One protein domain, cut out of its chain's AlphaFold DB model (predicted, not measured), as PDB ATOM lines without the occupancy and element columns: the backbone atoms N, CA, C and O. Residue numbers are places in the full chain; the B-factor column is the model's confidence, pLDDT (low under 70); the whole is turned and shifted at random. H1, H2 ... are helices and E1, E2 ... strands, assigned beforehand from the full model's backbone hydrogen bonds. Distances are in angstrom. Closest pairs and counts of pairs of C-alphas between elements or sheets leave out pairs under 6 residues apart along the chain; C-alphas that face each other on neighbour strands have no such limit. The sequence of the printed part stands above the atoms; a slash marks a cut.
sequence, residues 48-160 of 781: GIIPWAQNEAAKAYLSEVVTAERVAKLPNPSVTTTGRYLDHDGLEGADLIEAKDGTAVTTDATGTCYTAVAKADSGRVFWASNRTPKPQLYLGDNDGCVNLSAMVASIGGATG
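What this domain is: This is residues 48 to 160 of the 781 residues of an uncharacterized protein of Leifsonia sp. OV430 (UniProt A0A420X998). A small sheet of three strands sits between a long helix and a short one: H1 runs along one face, beside the short H2 that stands up from that face, and H3 covers part of the opposite face. H1 makes much of the length, and the turn of unnamed chain around Pro 77 lies beyond its last residue. The printed part has 113 residues, with three named helices and three named strands in the order H1, H2, E1, E2, E3, H3; the sheet order is E1, E2, E3, antiparallel. The class is mixed, helices and strands, with 54 residues, under half, in named elements. The whole is compact, with a radius of gyration of the C-alphas of 13.6 A, and elongated in outline, spanning 47 by 25 by 20 A.

Where its parts are: The strands are E1, residues 103 to 107, 14.0 A from first to last C-alpha; E2, residues 114 to 119, 17.2 A; and E3, residues 125 to 129, 13.9 A. H1, residues 48 to 72, is 36.7 A long, from C-alpha 48 at (-1.866, -73.902, -40.941) to C-alpha 72 at (1.824, -38.931, -30.457). H2 is residues 88 to 93, 8.6 A. H3 is residues 148 to 154, 9.8 A, ending with C-alpha 154 at (-8.877, -48.404, -49.094).

How they stand to each other: E1, E2 and E3 form a meander, each strand the antiparallel neighbour of the one before. In the hairpin E1 and E2, N 106 and O 115 are 2.9 A apart, within hydrogen-bond range; in the hairpin E2 and E3, N 116 and O 128 are 2.8 A apart, also within range. Outside the named strands, residues 136 to 137 pair antiparallel with residues 126 to 127 of E3. H1 is on the sheet at a height of 8.4 A, over E2 and E3 and along the strands, at 19 degrees to E2 on the local plane; its closest C-alphas to E2 are those of Ala 58 and Ala 118, 5.6 A. H2, on the same face, stands up from the sheet over E1, where the C-alphas of His 88 and Val 105 are closest, 4.6 A. With H1 and H2 on one face, the sheet and these helices make two layers. H1, with residues 68 to 72 alone, only just touches H2, with 3 pairs of C-alphas within 8 A, the closest those of Ala 68 and Leu 91, 7.2 A, at a steep tilt of 62 degrees. H3 is on the opposite face at a height of 8.3 A, over E1 and, only just, E2 with 3 C-alphas, slantwise to the strands; the closest C-alphas of H3 and E2 are those of Val 152 and Val 117, 6.7 A. H3 is apart from H1 and H2. Every O i to N i+4 pair is within hydrogen-bond range in H2 and H3, and 20 of 21 are in H1.

The domain as a whole: The C-alphas of Gly 48 and Pro 77, the two farthest apart, are 47.5 A from each other. The links H1 to H2, 15 residues, and E3 to H3, 18 residues, are long; E2 to E3 is tight. The printed part has no cut, and no printed residue has pLDDT under 70; the mean of the printed part is 94.3.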
ATOM      1  N   GLY A  48      -1.242 -74.572 -42.085       78.88
ATOM      2  CA  GLY A  48      -1.866 -73.902 -40.941       78.88
ATOM      3  C   GLY A  48      -1.036 -72.736 -40.389       78.88
ATOM      4  O   GLY A  48      -1.591 -71.700 -40.022       78.88
ATOM      5  N   ILE A  49       0.294 -72.883 -40.350       86.44
ATOM      6  CA  ILE A  49       1.198 -71.903 -39.726       86.44
ATOM      7  C   ILE A  49       1.375 -70.649 -40.588       86.44
ATOM      8  O   ILE A  49       1.445 -69.559 -40.028       86.44
ATOM      9  N   ILE A  50       1.429 -70.766 -41.921       90.00
ATOM     10  CA  ILE A  50       1.656 -69.600 -42.797       90.00
ATOM     11  C   ILE A  50       0.554 -68.535 -42.623       90.00
ATOM     12  O   ILE A  50       0.900 -67.401 -42.282       90.00
ATOM     13  N   PRO A  51      -0.754 -68.852 -42.754       88.19
ATOM     14  CA  PRO A  51      -1.809 -67.864 -42.529       88.19
ATOM     15  C   PRO A  51      -1.825 -67.335 -41.095       88.19
ATOM     16  O   PRO A  51      -2.118 -66.163 -40.875       88.19
ATOM     17  N   TRP A  52      -1.498 -68.178 -40.109       90.81
ATOM     18  CA  TRP A  52      -1.392 -67.748 -38.717       90.81
ATOM     19  C   TRP A  52      -0.280 -66.708 -38.531       90.81
ATOM     20  O   TRP A  52      -0.545 -65.637 -37.994       90.81
ATOM     21  N   ALA A  53       0.923 -66.963 -39.049       92.75
ATOM     22  CA  ALA A  53       2.050 -66.036 -38.968       92.75
ATOM     23  C   ALA A  53       1.753 -64.706 -39.680       92.75
ATOM     24  O   ALA A  53       2.082 -63.643 -39.157       92.75
ATOM     25  N   GLN A  54       1.072 -64.750 -40.829       94.50
ATOM     26  CA  GLN A  54       0.620 -63.551 -41.545       94.50
ATOM     27  C   GLN A  54      -0.385 -62.734 -40.719       94.50
ATOM     28  O   GLN A  54      -0.296 -61.509 -40.660       94.50
ATOM     29  N   ASN A  55      -1.320 -63.405 -40.042       93.56
ATOM     30  CA  ASN A  55      -2.285 -62.748 -39.160       93.56
ATOM     31  C   ASN A  55      -1.606 -62.114 -37.939       93.56
ATOM     32  O   ASN A  55      -1.915 -60.977 -37.590       93.56
ATOM     33  N   GLU A  56      -0.672 -62.822 -37.301       95.31
ATOM     34  CA  GLU A  56       0.076 -62.286 -36.160       95.31
ATOM     35  C   GLU A  56       0.967 -61.105 -36.566       95.31
ATOM     36  O   GLU A  56       1.052 -60.131 -35.823       95.31
ATOM     37  N   ALA A  57       1.545 -61.117 -37.773       96.00
ATOM     38  CA  ALA A  57       2.296 -59.978 -38.298       96.00
ATOM     39  C   ALA A  57       1.422 -58.720 -38.475       96.00
ATOM     40  O   ALA A  57       1.866 -57.614 -38.165       96.00
ATOM     41  N   ALA A  58       0.173 -58.869 -38.932       96.56
ATOM     42  CA  ALA A  58      -0.769 -57.750 -39.033       96.56
ATOM     43  C   ALA A  58      -1.196 -57.220 -37.648       96.56
ATOM     44  O   ALA A  58      -1.258 -56.009 -37.436       96.56
ATOM     45  N   LYS A  59      -1.437 -58.109 -36.674       96.62
ATOM     46  CA  LYS A  59      -1.749 -57.717 -35.286       96.62
ATOM     47  C   LYS A  59      -0.573 -57.025 -34.592       96.62
ATOM     48  O   LYS A  59      -0.788 -56.072 -33.841       96.62
ATOM     49  N   ALA A  60       0.650 -57.497 -34.826       97.31
ATOM     50  CA  ALA A  60       1.861 -56.885 -34.291       97.31
ATOM     51  C   ALA A  60       1.991 -55.436 -34.780       97.31
ATOM     52  O   ALA A  60       2.105 -54.536 -33.953       97.31
ATOM     53  N   TYR A  61       1.812 -55.204 -36.085       97.94
ATOM     54  CA  TYR A  61       1.813 -53.855 -36.658       97.94
ATOM     55  C   TYR A  61       0.759 -52.938 -36.017       97.94
ATOM     56  O   TYR A  61       1.052 -51.819 -35.612       97.94
ATOM     57  N   LEU A  62      -0.476 -53.412 -35.829       97.94
ATOM     58  CA  LEU A  62      -1.503 -52.607 -35.151       97.94
ATOM     59  C   LEU A  62      -1.152 -52.299 -33.690       97.94
ATOM     60  O   LEU A  62      -1.513 -51.241 -33.178       97.94
ATOM     61  N   SER A  63      -0.437 -53.198 -33.015       97.94
ATOM     62  CA  SER A  63       0.053 -52.958 -31.652       97.94
ATOM     63  C   SER A  63       1.161 -51.894 -31.623       97.94
ATOM     64  O   SER A  63       1.234 -51.110 -30.670       97.94
ATOM     65  N   GLU A  64       1.985 -51.824 -32.674       97.88
ATOM     66  CA  GLU A  64       2.957 -50.746 -32.889       97.88
ATOM     67  C   GLU A  64       2.243 -49.411 -33.112       97.88
ATOM     68  O   GLU A  64       2.531 -48.459 -32.390       97.88
ATOM     69  N   VAL A  65       1.224 -49.359 -33.983       97.88
ATOM     70  CA  VAL A  65       0.405 -48.148 -34.202       97.88
ATOM     71  C   VAL A  65      -0.245 -47.665 -32.904       97.88
ATOM     72  O   VAL A  65      -0.182 -46.485 -32.579       97.88
ATOM     73  N   VAL A  66      -0.821 -48.567 -32.100       98.25
ATOM     74  CA  VAL A  66      -1.404 -48.213 -30.790       98.25
ATOM     75  C   VAL A  66      -0.356 -47.606 -29.850       98.25
ATOM     76  O   VAL A  66      -0.668 -46.709 -29.063       98.25
ATOM     77  N   THR A  67       0.885 -48.088 -29.905       97.94
ATOM     78  CA  THR A  67       1.989 -47.551 -29.098       97.94
ATOM     79  C   THR A  67       2.433 -46.186 -29.620       97.94
ATOM     80  O   THR A  67       2.569 -45.255 -28.826       97.94
ATOM     81  N   ALA A  68       2.578 -46.045 -30.936       97.38
ATOM     82  CA  ALA A  68       2.910 -44.794 -31.606       97.38
ATOM     83  C   ALA A  68       1.877 -43.700 -31.311       97.38
ATOM     84  O   ALA A  68       2.244 -42.602 -30.913       97.38
ATOM     85  N   GLU A  69       0.587 -44.018 -31.371       97.88
ATOM     86  CA  GLU A  69      -0.498 -43.075 -31.081       97.88
ATOM     87  C   GLU A  69      -0.523 -42.624 -29.617       97.88
ATOM     88  O   GLU A  69      -0.820 -41.469 -29.307       97.88
ATOM     89  N   ARG A  70      -0.146 -43.505 -28.680       97.31
ATOM     90  CA  ARG A  70       0.036 -43.116 -27.272       97.31
ATOM     91  C   ARG A  70       1.182 -42.127 -27.099       97.31
ATOM     92  O   ARG A  70       1.069 -41.233 -26.263       97.31
ATOM     93  N   VAL A  71       2.259 -42.282 -27.868       96.44
ATOM     94  CA  VAL A  71       3.382 -41.338 -27.876       96.44
ATOM     95  C   VAL A  71       2.973 -40.031 -28.557       96.44
ATOM     96  O   VAL A  71       3.183 -38.969 -27.979       96.44
ATOM     97  N   ALA A  72       2.310 -40.094 -29.714       96.31
ATOM     98  CA  ALA A  72       1.824 -38.931 -30.457       96.31
ATOM     99  C   ALA A  72       0.858 -38.068 -29.633       96.31
ATOM    100  O   ALA A  72       0.893 -36.837 -29.706       96.31
ATOM    101  N   LYS A  73       0.032 -38.695 -28.784       96.94
ATOM    102  CA  LYS A  73      -0.911 -37.988 -27.911       96.94
ATOM    103  C   LYS A  73      -0.230 -37.183 -26.800       96.94
ATOM    104  O   LYS A  73      -0.853 -36.263 -26.264       96.94
ATOM    105  N   LEU A  74       1.022 -37.488 -26.454       95.81
ATOM    106  CA  LEU A  74       1.802 -36.698 -25.503       95.81
ATOM    107  C   LEU A  74       2.341 -35.439 -26.201       95.81
ATOM    108  O   LEU A  74       2.991 -35.556 -27.238       95.81
ATOM    109  N   PRO A  75       2.112 -34.229 -25.658       91.94
ATOM    110  CA  PRO A  75       2.677 -33.015 -26.233       91.94
ATOM    111  C   PRO A  75       4.209 -33.061 -26.208       91.94
ATOM    112  O   PRO A  75       4.813 -33.120 -25.136       91.94
ATOM    113  N   ASN A  76       4.840 -32.995 -27.377       88.31
ATOM    114  CA  ASN A  76       6.280 -32.852 -27.528       88.31
ATOM    115  C   ASN A  76       6.590 -31.465 -28.120       88.31
ATOM    116  O   ASN A  76       6.264 -31.207 -29.278       88.31
ATOM    117  N   PRO A  77       7.249 -30.562 -27.372       86.56
ATOM    118  CA  PRO A  77       7.557 -29.220 -27.866       86.56
ATOM    119  C   PRO A  77       8.502 -29.219 -29.079       86.56
ATOM    120  O   PRO A  77       8.562 -28.223 -29.796       86.56
ATOM    121  N   SER A  78       9.233 -30.311 -29.324       85.19
ATOM    122  CA  SER A  78      10.113 -30.471 -30.486       85.19
ATOM    123  C   SER A  78       9.384 -30.954 -31.745       85.19
ATOM    124  O   SER A  78       9.954 -30.863 -32.828       85.19
ATOM    125  N   VAL A  79       8.141 -31.441 -31.627       84.12
ATOM    126  CA  VAL A  79       7.341 -31.966 -32.745       84.12
ATOM    127  C   VAL A  79       5.943 -31.350 -32.682       84.12
ATOM    128  O   VAL A  79       5.069 -31.812 -31.951       84.12
ATOM    129  N   THR A  80       5.723 -30.286 -33.457       84.38
ATOM    130  CA  THR A  80       4.509 -29.444 -33.408       84.38
ATOM    131  C   THR A  80       3.207 -30.172 -33.751       84.38
ATOM    132  O   THR A  80       2.130 -29.642 -33.491       84.38
ATOM    133  N   THR A  81       3.283 -31.373 -34.326       82.88
ATOM    134  CA  THR A  81       2.125 -32.201 -34.681       82.88
ATOM    135  C   THR A  81       1.599 -33.047 -33.516       82.88
ATOM    136  O   THR A  81       0.448 -33.476 -33.565       82.88
ATOM    137  N   THR A  82       2.388 -33.242 -32.454       86.62
ATOM    138  CA  THR A  82       2.031 -34.064 -31.280       86.62
ATOM    139  C   THR A  82       1.103 -33.338 -30.289       86.62
ATOM    140  O   THR A  82       0.877 -32.133 -30.381       86.62
ATOM    141  N   GLY A  83       0.517 -34.070 -29.335       93.56
ATOM    142  CA  GLY A  83      -0.558 -33.595 -28.442       93.56
ATOM    143  C   GLY A  83      -1.970 -33.977 -28.914       93.56
ATOM    144  O   GLY A  83      -2.976 -33.665 -28.268       93.56
ATOM    145  N   ARG A  84      -2.060 -34.696 -30.033       96.56
ATOM    146  CA  ARG A  84      -3.282 -35.257 -30.619       96.56
ATOM    147  C   ARG A  84      -2.969 -36.606 -31.263       96.56
ATOM    148  O   ARG A  84      -1.801 -36.953 -31.387       96.56
ATOM    149  N   TYR A  85      -4.003 -37.362 -31.614       97.88
ATOM    150  CA  TYR A  85      -3.802 -38.536 -32.460       97.88
ATOM    151  C   TYR A  85      -3.472 -38.092 -33.885       97.88
ATOM    152  O   TYR A  85      -3.880 -36.992 -34.285       97.88
ATOM    153  N   LEU A  86      -2.725 -38.913 -34.616       97.62
ATOM    154  CA  LEU A  86      -2.200 -38.586 -35.939       97.62
ATOM    155  C   LEU A  86      -2.657 -39.610 -36.981       97.62
ATOM    156  O   LEU A  86      -2.760 -40.796 -36.705       97.62
ATOM    157  N   ASP A  87      -2.944 -39.154 -38.196       97.31
ATOM    158  CA  ASP A  87      -3.153 -40.067 -39.317       97.31
ATOM    159  C   ASP A  87      -1.830 -40.737 -39.730       97.31
ATOM    160  O   ASP A  87      -0.773 -40.487 -39.146       97.31
ATOM    161  N   HIS A  88      -1.890 -41.632 -40.716       96.94
ATOM    162  CA  HIS A  88      -0.728 -42.421 -41.135       96.94
ATOM    163  C   HIS A  88       0.480 -41.537 -41.496       96.94
ATOM    164  O   HIS A  88       1.558 -41.721 -40.934       96.94
ATOM    165  N   ASP A  89       0.268 -40.533 -42.350       96.25
ATOM    166  CA  ASP A  89       1.301 -39.583 -42.779       96.25
ATOM    167  C   ASP A  89       1.848 -38.770 -41.591       96.25
ATOM    168  O   ASP A  89       3.042 -38.477 -41.515       96.25
ATOM    169  N   GLY A  90       0.986 -38.413 -40.631       95.56
ATOM    170  CA  GLY A  90       1.384 -37.721 -39.411       95.56
ATOM    171  C   GLY A  90       2.268 -38.567 -38.490       95.56
ATOM    172  O   GLY A  90       3.213 -38.032 -37.908       95.56
ATOM    173  N   LEU A  91       1.986 -39.868 -38.357       96.69
ATOM    174  CA  LEU A  91       2.799 -40.799 -37.565       96.69
ATOM    175  C   LEU A  91       4.150 -41.090 -38.233       96.69
ATOM    176  O   LEU A  91       5.169 -41.114 -37.540       96.69
ATOM    177  N   GLU A  92       4.174 -41.263 -39.557       95.75
ATOM    178  CA  GLU A  92       5.407 -41.455 -40.332       95.75
ATOM    179  C   GLU A  92       6.280 -40.191 -40.307       95.75
ATOM    180  O   GLU A  92       7.468 -40.251 -39.997       95.75
ATOM    181  N   GLY A  93       5.688 -39.013 -40.525       93.94
ATOM    182  CA  GLY A  93       6.403 -37.735 -40.460       93.94
ATOM    183  C   GLY A  93       6.958 -37.397 -39.069       93.94
ATOM    184  O   GLY A  93       7.870 -36.577 -38.954       93.94
ATOM    185  N   ALA A  94       6.424 -38.024 -38.017       94.00
ATOM    186  CA  ALA A  94       6.930 -37.932 -36.649       94.00
ATOM    187  C   ALA A  94       7.968 -39.019 -36.299       94.00
ATOM    188  O   ALA A  94       8.417 -39.052 -35.152       94.00
ATOM    189  N   ASP A  95       8.341 -39.881 -37.254       95.12
ATOM    190  CA  ASP A  95       9.254 -41.022 -37.075       95.12
ATOM    191  C   ASP A  95       8.784 -41.985 -35.966       95.12
ATOM    192  O   ASP A  95       9.568 -42.511 -35.174       95.12
ATOM    193  N   LEU A  96       7.460 -42.167 -35.850       95.44
ATOM    194  CA  LEU A  96       6.845 -43.046 -34.848       95.44
ATOM    195  C   LEU A  96       6.460 -44.417 -35.412       95.44
ATOM    196  O   LEU A  96       6.380 -45.376 -34.642       95.44
ATOM    197  N   ILE A  97       6.208 -44.506 -36.721       97.31
ATOM    198  CA  ILE A  97       5.929 -45.752 -37.450       97.31
ATOM    199  C   ILE A  97       6.581 -45.710 -38.837       97.31
ATOM    200  O   ILE A  97       6.772 -44.633 -39.395       97.31
ATOM    201  N   GLU A  98       6.843 -46.882 -39.418       96.38
ATOM    202  CA  GLU A  98       7.194 -47.033 -40.836       96.38
ATOM    203  C   GLU A  98       5.937 -47.394 -41.646       96.38
ATOM    204  O   GLU A  98       5.119 -48.224 -41.215       96.38
ATOM    205  N   ALA A  99       5.767 -46.770 -42.815       90.88
ATOM    206  CA  ALA A  99       4.652 -47.065 -43.702       90.88
ATOM    207  C   ALA A  99       4.720 -48.512 -44.208       90.88
ATOM    208  O   ALA A  99       5.764 -49.004 -44.641       90.88
ATOM    209  N   LYS A 100       3.583 -49.209 -44.165       95.50
ATOM    210  CA  LYS A 100       3.479 -50.603 -44.602       95.50
ATOM    211  C   LYS A 100       2.305 -50.787 -45.549       95.50
ATOM    212  O   LYS A 100       1.181 -50.388 -45.235       95.50
ATOM    213  N   ASP A 101       2.550 -51.450 -46.676       95.62
ATOM    214  CA  ASP A 101       1.501 -51.795 -47.636       95.62
ATOM    215  C   ASP A 101       0.362 -52.576 -46.963       95.62
ATOM    216  O   ASP A 101       0.577 -53.425 -46.095       95.62
ATOM    217  N   GLY A 102      -0.875 -52.281 -47.370       96.19
ATOM    218  CA  GLY A 102      -2.065 -52.916 -46.801       96.19
ATOM    219  C   GLY A 102      -2.431 -52.421 -45.400       96.19
ATOM    220  O   GLY A 102      -3.212 -53.081 -44.715       96.19
ATOM    221  N   THR A 103      -1.902 -51.278 -44.963       97.69
ATOM    222  CA  THR A 103      -2.256 -50.654 -43.682       97.69
ATOM    223  C   THR A 103      -2.788 -49.237 -43.887       97.69
ATOM    224  O   THR A 103      -2.507 -48.599 -44.898       97.69
ATOM    225  N   ALA A 104      -3.617 -48.755 -42.962       97.81
ATOM    226  CA  ALA A 104      -4.085 -47.372 -42.953       97.81
ATOM    227  C   ALA A 104      -4.370 -46.924 -41.519       97.81
ATOM    228  O   ALA A 104      -4.892 -47.699 -40.717       97.81
ATOM    229  N   VAL A 105      -4.056 -45.666 -41.211       98.12
ATOM    230  CA  VAL A 105      -4.383 -45.012 -39.937       98.12
ATOM    231  C   VAL A 105      -5.087 -43.701 -40.256       98.12
ATOM    232  O   VAL A 105      -4.648 -42.947 -41.123       98.12
ATOM    233  N   THR A 106      -6.216 -43.444 -39.610       97.88
ATOM    234  CA  THR A 106      -7.003 -42.227 -39.819       97.88
ATOM    235  C   THR A 106      -7.538 -41.731 -38.489       97.88
ATOM    236  O   THR A 106      -7.899 -42.518 -37.614       97.88
ATOM    237  N   THR A 107      -7.621 -40.412 -38.360       97.69
ATOM    238  CA  THR A 107      -8.192 -39.726 -37.204       97.69
ATOM    239  C   THR A 107      -9.457 -38.979 -37.588       97.69
ATOM    240  O   THR A 107      -9.738 -38.737 -38.763       97.69
ATOM    241  N   ASP A 108     -10.217 -38.542 -36.591       96.69
ATOM    242  CA  ASP A 108     -11.192 -37.481 -36.816       96.69
ATOM    243  C   ASP A 108     -10.485 -36.153 -37.153       96.69
ATOM    244  O   ASP A 108      -9.282 -35.982 -36.935       96.69
ATOM    245  N   ALA A 109     -11.249 -35.171 -37.639       95.06
ATOM    246  CA  ALA A 109     -10.709 -33.872 -38.048       95.06
ATOM    247  C   ALA A 109      -9.963 -33.128 -36.922       95.06
ATOM    248  O   ALA A 109      -9.128 -32.266 -37.198       95.06
ATOM    249  N   THR A 110     -10.259 -33.437 -35.655       95.31
ATOM    250  CA  THR A 110      -9.637 -32.780 -34.499       95.31
ATOM    251  C   THR A 110      -8.501 -33.585 -33.856       95.31
ATOM    252  O   THR A 110      -7.813 -33.058 -32.980       95.31
ATOM    253  N   GLY A 111      -8.252 -34.830 -34.283       96.50
ATOM    254  CA  GLY A 111      -7.258 -35.721 -33.664       96.50
ATOM    255  C   GLY A 111      -7.618 -36.112 -32.220       96.50
ATOM    256  O   GLY A 111      -6.750 -36.302 -31.353       96.50
ATOM    257  N   THR A 112      -8.916 -36.172 -31.917       97.00
ATOM    258  CA  THR A 112      -9.455 -36.632 -30.632       97.00
ATOM    259  C   THR A 112      -9.606 -38.146 -30.561       97.00
ATOM    260  O   THR A 112      -9.603 -38.690 -29.454       97.00
ATOM    261  N   CYS A 113      -9.638 -38.838 -31.698       97.75
ATOM    262  CA  CYS A 113      -9.616 -40.295 -31.785       97.75
ATOM    263  C   CYS A 113      -8.843 -40.773 -33.027       97.75
ATOM    264  O   CYS A 113      -8.564 -39.984 -33.927       97.75
ATOM    265  N   TYR A 114      -8.508 -42.065 -33.064       98.19
ATOM    266  CA  TYR A 114      -7.913 -42.722 -34.228       98.19
ATOM    267  C   TYR A 114      -8.497 -44.115 -34.419       98.19
ATOM    268  O   TYR A 114      -8.899 -44.761 -33.443       98.19
ATOM    269  N   THR A 115      -8.433 -44.582 -35.659       98.25
ATOM    270  CA  THR A 115      -8.650 -45.974 -36.040       98.25
ATOM    271  C   THR A 115      -7.562 -46.388 -37.017       98.25
ATOM    272  O   THR A 115      -7.156 -45.617 -37.885       98.25
ATOM    273  N   ALA A 116      -7.086 -47.615 -36.866       98.25
ATOM    274  CA  ALA A 116      -6.061 -48.221 -37.691       98.25
ATOM    275  C   ALA A 116      -6.549 -49.569 -38.222       98.25
ATOM    276  O   ALA A 116      -7.226 -50.311 -37.510       98.25
ATOM    277  N   VAL A 117      -6.178 -49.896 -39.457       98.31
ATOM    278  CA  VAL A 117      -6.460 -51.177 -40.112       98.31
ATOM    279  C   VAL A 117      -5.187 -51.759 -40.716       98.31
ATOM    280  O   VAL A 117      -4.324 -51.022 -41.190       98.31
ATOM    281  N   ALA A 118      -5.072 -53.085 -40.707       97.94
ATOM    282  CA  ALA A 118      -3.972 -53.816 -41.326       97.94
ATOM    283  C   ALA A 118      -4.486 -55.100 -41.984       97.94
ATOM    284  O   ALA A 118      -5.119 -55.935 -41.334       97.94
ATOM    285  N   LYS A 119      -4.206 -55.272 -43.276       97.06
ATOM    286  CA  LYS A 119      -4.506 -56.485 -44.035       97.06
ATOM    287  C   LYS A 119      -3.332 -57.453 -43.938       97.06
ATOM    288  O   LYS A 119      -2.208 -57.118 -44.289       97.06
ATOM    289  N   ALA A 120      -3.601 -58.661 -43.464       95.75
ATOM    290  CA  ALA A 120      -2.675 -59.775 -43.560       95.75
ATOM    291  C   ALA A 120      -2.654 -60.316 -44.998       95.75
ATOM    292  O   ALA A 120      -3.679 -60.317 -45.682       95.75
ATOM    293  N   ASP A 121      -1.525 -60.879 -45.422       92.69
ATOM    294  CA  ASP A 121      -1.388 -61.540 -46.733       92.69
ATOM    295  C   ASP A 121      -2.365 -62.714 -46.923       92.69
ATOM    296  O   ASP A 121      -2.686 -63.096 -48.047       92.69
ATOM    297  N   SER A 122      -2.893 -63.257 -45.822       89.94
ATOM    298  CA  SER A 122      -3.977 -64.244 -45.810       89.94
ATOM    299  C   SER A 122      -5.312 -63.690 -46.342       89.94
ATOM    300  O   SER A 122      -6.268 -64.443 -46.515       89.94
ATOM    301  N   GLY A 123      -5.408 -62.374 -46.561       92.38
ATOM    302  CA  GLY A 123      -6.616 -61.657 -46.964       92.38
ATOM    303  C   GLY A 123      -7.447 -61.119 -45.796       92.38
ATOM    304  O   GLY A 123      -8.342 -60.299 -46.023       92.38
ATOM    305  N   ARG A 124      -7.147 -61.542 -44.559       93.75
ATOM    306  CA  ARG A 124      -7.839 -61.093 -43.343       93.75
ATOM    307  C   ARG A 124      -7.451 -59.668 -42.995       93.75
ATOM    308  O   ARG A 124      -6.286 -59.303 -43.096       93.75
ATOM    309  N   VAL A 125      -8.415 -58.883 -42.537       95.56
ATOM    310  CA  VAL A 125      -8.164 -57.514 -42.080       95.56
ATOM    311  C   VAL A 125      -8.324 -57.464 -40.573       95.56
ATOM    312  O   VAL A 125      -9.273 -58.024 -40.032       95.56
ATOM    313  N   PHE A 126      -7.390 -56.809 -39.900       96.19
ATOM    314  CA  PHE A 126      -7.441 -56.520 -38.477       96.19
ATOM    315  C   PHE A 126      -7.572 -55.013 -38.274       96.19
ATOM    316  O   PHE A 126      -7.164 -54.239 -39.141       96.19
ATOM    317  N   TRP A 127      -8.124 -54.589 -37.143       97.69
ATOM    318  CA  TRP A 127      -8.269 -53.180 -36.801       97.69
ATOM    319  C   TRP A 127      -8.031 -52.919 -35.312       97.69
ATOM    320  O   TRP A 127      -8.120 -53.828 -34.487       97.69
ATOM    321  N   ALA A 128      -7.691 -51.681 -34.971       98.06
ATOM    322  CA  ALA A 128      -7.581 -51.193 -33.599       98.06
ATOM    323  C   ALA A 128      -7.977 -49.711 -33.554       98.06
ATOM    324  O   ALA A 128      -7.828 -49.001 -34.546       98.06
ATOM    325  N   SER A 129      -8.455 -49.225 -32.412       98.00
ATOM    326  CA  SER A 129      -8.767 -47.802 -32.209       98.00
ATOM    327  C   SER A 129      -8.364 -47.338 -30.815       98.00
ATOM    328  O   SER A 129      -7.970 -48.141 -29.964       98.00
ATOM    329  N   ASN A 130      -8.497 -46.042 -30.533       97.12
ATOM    330  CA  ASN A 130      -8.268 -45.523 -29.182       97.12
ATOM    331  C   ASN A 130      -9.230 -46.119 -28.134       97.12
ATOM    332  O   ASN A 130      -8.906 -46.135 -26.946       97.12
ATOM    333  N   ARG A 131     -10.408 -46.598 -28.561       96.06
ATOM    334  CA  ARG A 131     -11.403 -47.264 -27.701       96.06
ATOM    335  C   ARG A 131     -11.165 -48.769 -27.613       96.06
ATOM    336  O   ARG A 131     -11.383 -49.355 -26.553       96.06
ATOM    337  N   THR A 132     -10.651 -49.363 -28.687       95.88
ATOM    338  CA  THR A 132     -10.340 -50.793 -28.779       95.88
ATOM    339  C   THR A 132      -8.863 -50.984 -29.139       95.88
ATOM    340  O   THR A 132      -8.531 -51.345 -30.266       95.88
ATOM    341  N   PRO A 133      -7.935 -50.740 -28.192       96.56
ATOM    342  CA  PRO A 133      -6.498 -50.728 -28.483       96.56
ATOM    343  C   PRO A 133      -5.901 -52.125 -28.694       96.56
ATOM    344  O   PRO A 133      -4.727 -52.247 -29.025       96.56
ATOM    345  N   LYS A 134      -6.669 -53.194 -28.451       96.56
ATOM    346  CA  LYS A 134      -6.248 -54.563 -28.765       96.56
ATOM    347  C   LYS A 134      -6.664 -54.874 -30.205       96.56
ATOM    348  O   LYS A 134      -7.858 -54.759 -30.470       96.56
ATOM    349  N   PRO A 135      -5.746 -55.303 -31.090       96.69
ATOM    350  CA  PRO A 135      -6.090 -55.664 -32.461       96.69
ATOM    351  C   PRO A 135      -7.228 -56.688 -32.521       96.69
ATOM    352  O   PRO A 135      -7.151 -57.746 -31.889       96.69
ATOM    353  N   GLN A 136      -8.267 -56.381 -33.291       94.19
ATOM    354  CA  GLN A 136      -9.427 -57.239 -33.519       94.19
ATOM    355  C   GLN A 136      -9.520 -57.634 -34.987       94.19
ATOM    356  O   GLN A 136      -9.066 -56.909 -35.866       94.19
ATOM    357  N   LEU A 137     -10.086 -58.806 -35.260       93.19
ATOM    358  CA  LEU A 137     -10.399 -59.221 -36.622       93.19
ATOM    359  C   LEU A 137     -11.570 -58.377 -37.130       93.19
ATOM    360  O   LEU A 137     -12.592 -58.308 -36.459       93.19
ATOM    361  N   TYR A 138     -11.434 -57.769 -38.306       92.69
ATOM    362  CA  TYR A 138     -12.520 -57.035 -38.940       92.69
ATOM    363  C   TYR A 138     -13.574 -58.006 -39.463       92.69
ATOM    364  O   TYR A 138     -13.295 -58.858 -40.318       92.69
ATOM    365  N   LEU A 139     -14.788 -57.848 -38.955       88.19
ATOM    366  CA  LEU A 139     -15.954 -58.671 -39.244       88.19
ATOM    367  C   LEU A 139     -17.135 -57.802 -39.694       88.19
ATOM    368  O   LEU A 139     -18.287 -58.132 -39.448       88.19
ATOM    369  N   GLY A 140     -16.846 -56.682 -40.366       84.25
ATOM    370  CA  GLY A 140     -17.863 -55.684 -40.702       84.25
ATOM    371  C   GLY A 140     -18.195 -54.746 -39.543       84.25
ATOM    372  O   GLY A 140     -19.274 -54.158 -39.548       84.25
ATOM    373  N   ASP A 141     -17.299 -54.643 -38.558       88.88
ATOM    374  CA  ASP A 141     -17.436 -53.755 -37.408       88.88
ATOM    375  C   ASP A 141     -17.531 -52.283 -37.842       88.88
ATOM    376  O   ASP A 141     -17.042 -51.888 -38.905       88.88
ATOM    377  N   ASN A 142     -18.099 -51.444 -36.977       88.75
ATOM    378  CA  ASN A 142     -18.075 -49.991 -37.121       88.75
ATOM    379  C   ASN A 142     -17.315 -49.370 -35.949       88.75
ATOM    380  O   ASN A 142     -17.530 -49.742 -34.797       88.75
ATOM    381  N   ASP A 143     -16.485 -48.370 -36.236       91.56
ATOM    382  CA  ASP A 143     -15.858 -47.542 -35.212       91.56
ATOM    383  C   ASP A 143     -16.464 -46.131 -35.261       91.56
ATOM    384  O   ASP A 143     -16.651 -45.547 -36.325       91.56
ATOM    385  N   GLY A 144     -16.834 -45.589 -34.099       90.38
ATOM    386  CA  GLY A 144     -17.481 -44.277 -34.016       90.38
ATOM    387  C   GLY A 144     -16.548 -43.093 -34.298       90.38
ATOM    388  O   GLY A 144     -17.031 -41.964 -34.332       90.38
ATOM    389  N   CYS A 145     -15.238 -43.319 -34.438       93.06
ATOM    390  CA  CYS A 145     -14.263 -42.288 -34.773       93.06
ATOM    391  C   CYS A 145     -14.289 -41.942 -36.265       93.06
ATOM    392  O   CYS A 145     -14.398 -40.774 -36.638       93.06
ATOM    393  N   VAL A 146     -14.189 -42.960 -37.121       95.50
ATOM    394  CA  VAL A 146     -14.046 -42.834 -38.579       95.50
ATOM    395  C   VAL A 146     -14.752 -43.996 -39.273       95.50
ATOM    396  O   VAL A 146     -14.991 -45.040 -38.672       95.50
ATOM    397  N   ASN A 147     -15.075 -43.847 -40.560       95.38
ATOM    398  CA  ASN A 147     -15.741 -44.902 -41.324       95.38
ATOM    399  C   ASN A 147     -14.797 -46.098 -41.570       95.38
ATOM    400  O   ASN A 147     -14.097 -46.155 -42.584       95.38
ATOM    401  N   LEU A 148     -14.810 -47.065 -40.648       95.38
ATOM    402  CA  LEU A 148     -13.970 -48.264 -40.686       95.38
ATOM    403  C   LEU A 148     -14.152 -49.060 -41.988       95.38
ATOM    404  O   LEU A 148     -13.169 -49.478 -42.591       95.38
ATOM    405  N   SER A 149     -15.384 -49.198 -42.489       93.19
ATOM    406  CA  SER A 149     -15.640 -49.910 -43.750       93.19
ATOM    407  C   SER A 149     -14.951 -49.257 -44.960       93.19
ATOM    408  O   SER A 149     -14.424 -49.962 -45.824       93.19
ATOM    409  N   ALA A 150     -14.879 -47.921 -44.994       95.56
ATOM    410  CA  ALA A 150     -14.167 -47.182 -46.032       95.56
ATOM    411  C   ALA A 150     -12.643 -47.356 -45.914       95.56
ATOM    412  O   ALA A 150     -11.976 -47.529 -46.933       95.56
ATOM    413  N   MET A 151     -12.104 -47.391 -44.689       97.19
ATOM    414  CA  MET A 151     -10.685 -47.699 -44.451       97.19
ATOM    415  C   MET A 151     -10.325 -49.126 -44.877       97.19
ATOM    416  O   MET A 151      -9.290 -49.367 -45.493       97.19
ATOM    417  N   VAL A 152     -11.188 -50.101 -44.590       96.31
ATOM    418  CA  VAL A 152     -10.968 -51.480 -45.040       96.31
ATOM    419  C   VAL A 152     -11.011 -51.563 -46.567       96.31
ATOM    420  O   VAL A 152     -10.199 -52.265 -47.169       96.31
ATOM    421  N   ALA A 153     -11.911 -50.820 -47.216       95.50
ATOM    422  CA  ALA A 153     -11.948 -50.732 -48.671       95.50
ATOM    423  C   ALA A 153     -10.670 -50.098 -49.254       95.50
ATOM    424  O   ALA A 153     -10.182 -50.583 -50.276       95.50
ATOM    425  N   SER A 154     -10.087 -49.082 -48.601       96.19
ATOM    426  CA  SER A 154      -8.877 -48.404 -49.094       96.19
ATOM    427  C   SER A 154      -7.625 -49.283 -49.069       96.19
ATOM    428  O   SER A 154      -6.746 -49.091 -49.901       96.19
ATOM    429  N   ILE A 155      -7.561 -50.290 -48.190       96.50
ATOM    430  CA  ILE A 155      -6.476 -51.294 -48.160       96.50
ATOM    431  C   ILE A 155      -6.788 -52.553 -48.998       96.50
ATOM    432  O   ILE A 155      -6.189 -53.614 -48.813       96.50
ATOM    433  N   GLY A 156      -7.754 -52.461 -49.921       95.06
ATOM    434  CA  GLY A 156      -8.113 -53.539 -50.849       95.06
ATOM    435  C   GLY A 156      -9.147 -54.540 -50.321       95.06
ATOM    436  O   GLY A 156      -9.246 -55.646 -50.857       95.06
ATOM    437  N   GLY A 157      -9.898 -54.183 -49.275       92.75
ATOM    438  CA  GLY A 157     -10.999 -54.973 -48.720       92.75
ATOM    439  C   GLY A 157     -10.570 -56.243 -47.979       92.75
ATOM    440  O   GLY A 157      -9.462 -56.758 -48.151       92.75
ATOM    441  N   ALA A 158     -11.480 -56.796 -47.174       90.06
ATOM    442  CA  ALA A 158     -11.307 -58.119 -46.580       90.06
ATOM    443  C   ALA A 158     -11.561 -59.207 -47.638       90.06
ATOM    444  O   ALA A 158     -12.662 -59.322 -48.177       90.06
ATOM    445  N   THR A 159     -10.544 -60.007 -47.956       88.44
ATOM    446  CA  THR A 159     -10.655 -61.097 -48.936       88.44
ATOM    447  C   THR A 159     -11.052 -62.390 -48.221       88.44
ATOM    448  O   THR A 159     -10.517 -62.705 -47.164       88.44
ATOM    449  N   GLY A 160     -12.011 -63.139 -48.775       83.38
ATOM    450  CA  GLY A 160     -12.499 -64.389 -48.175       83.38
ATOM    451  C   GLY A 160     -13.493 -64.208 -47.022       83.38
ATOM    452  O   GLY A 160     -14.011 -65.207 -46.522       83.38
TER     453      GLY A 160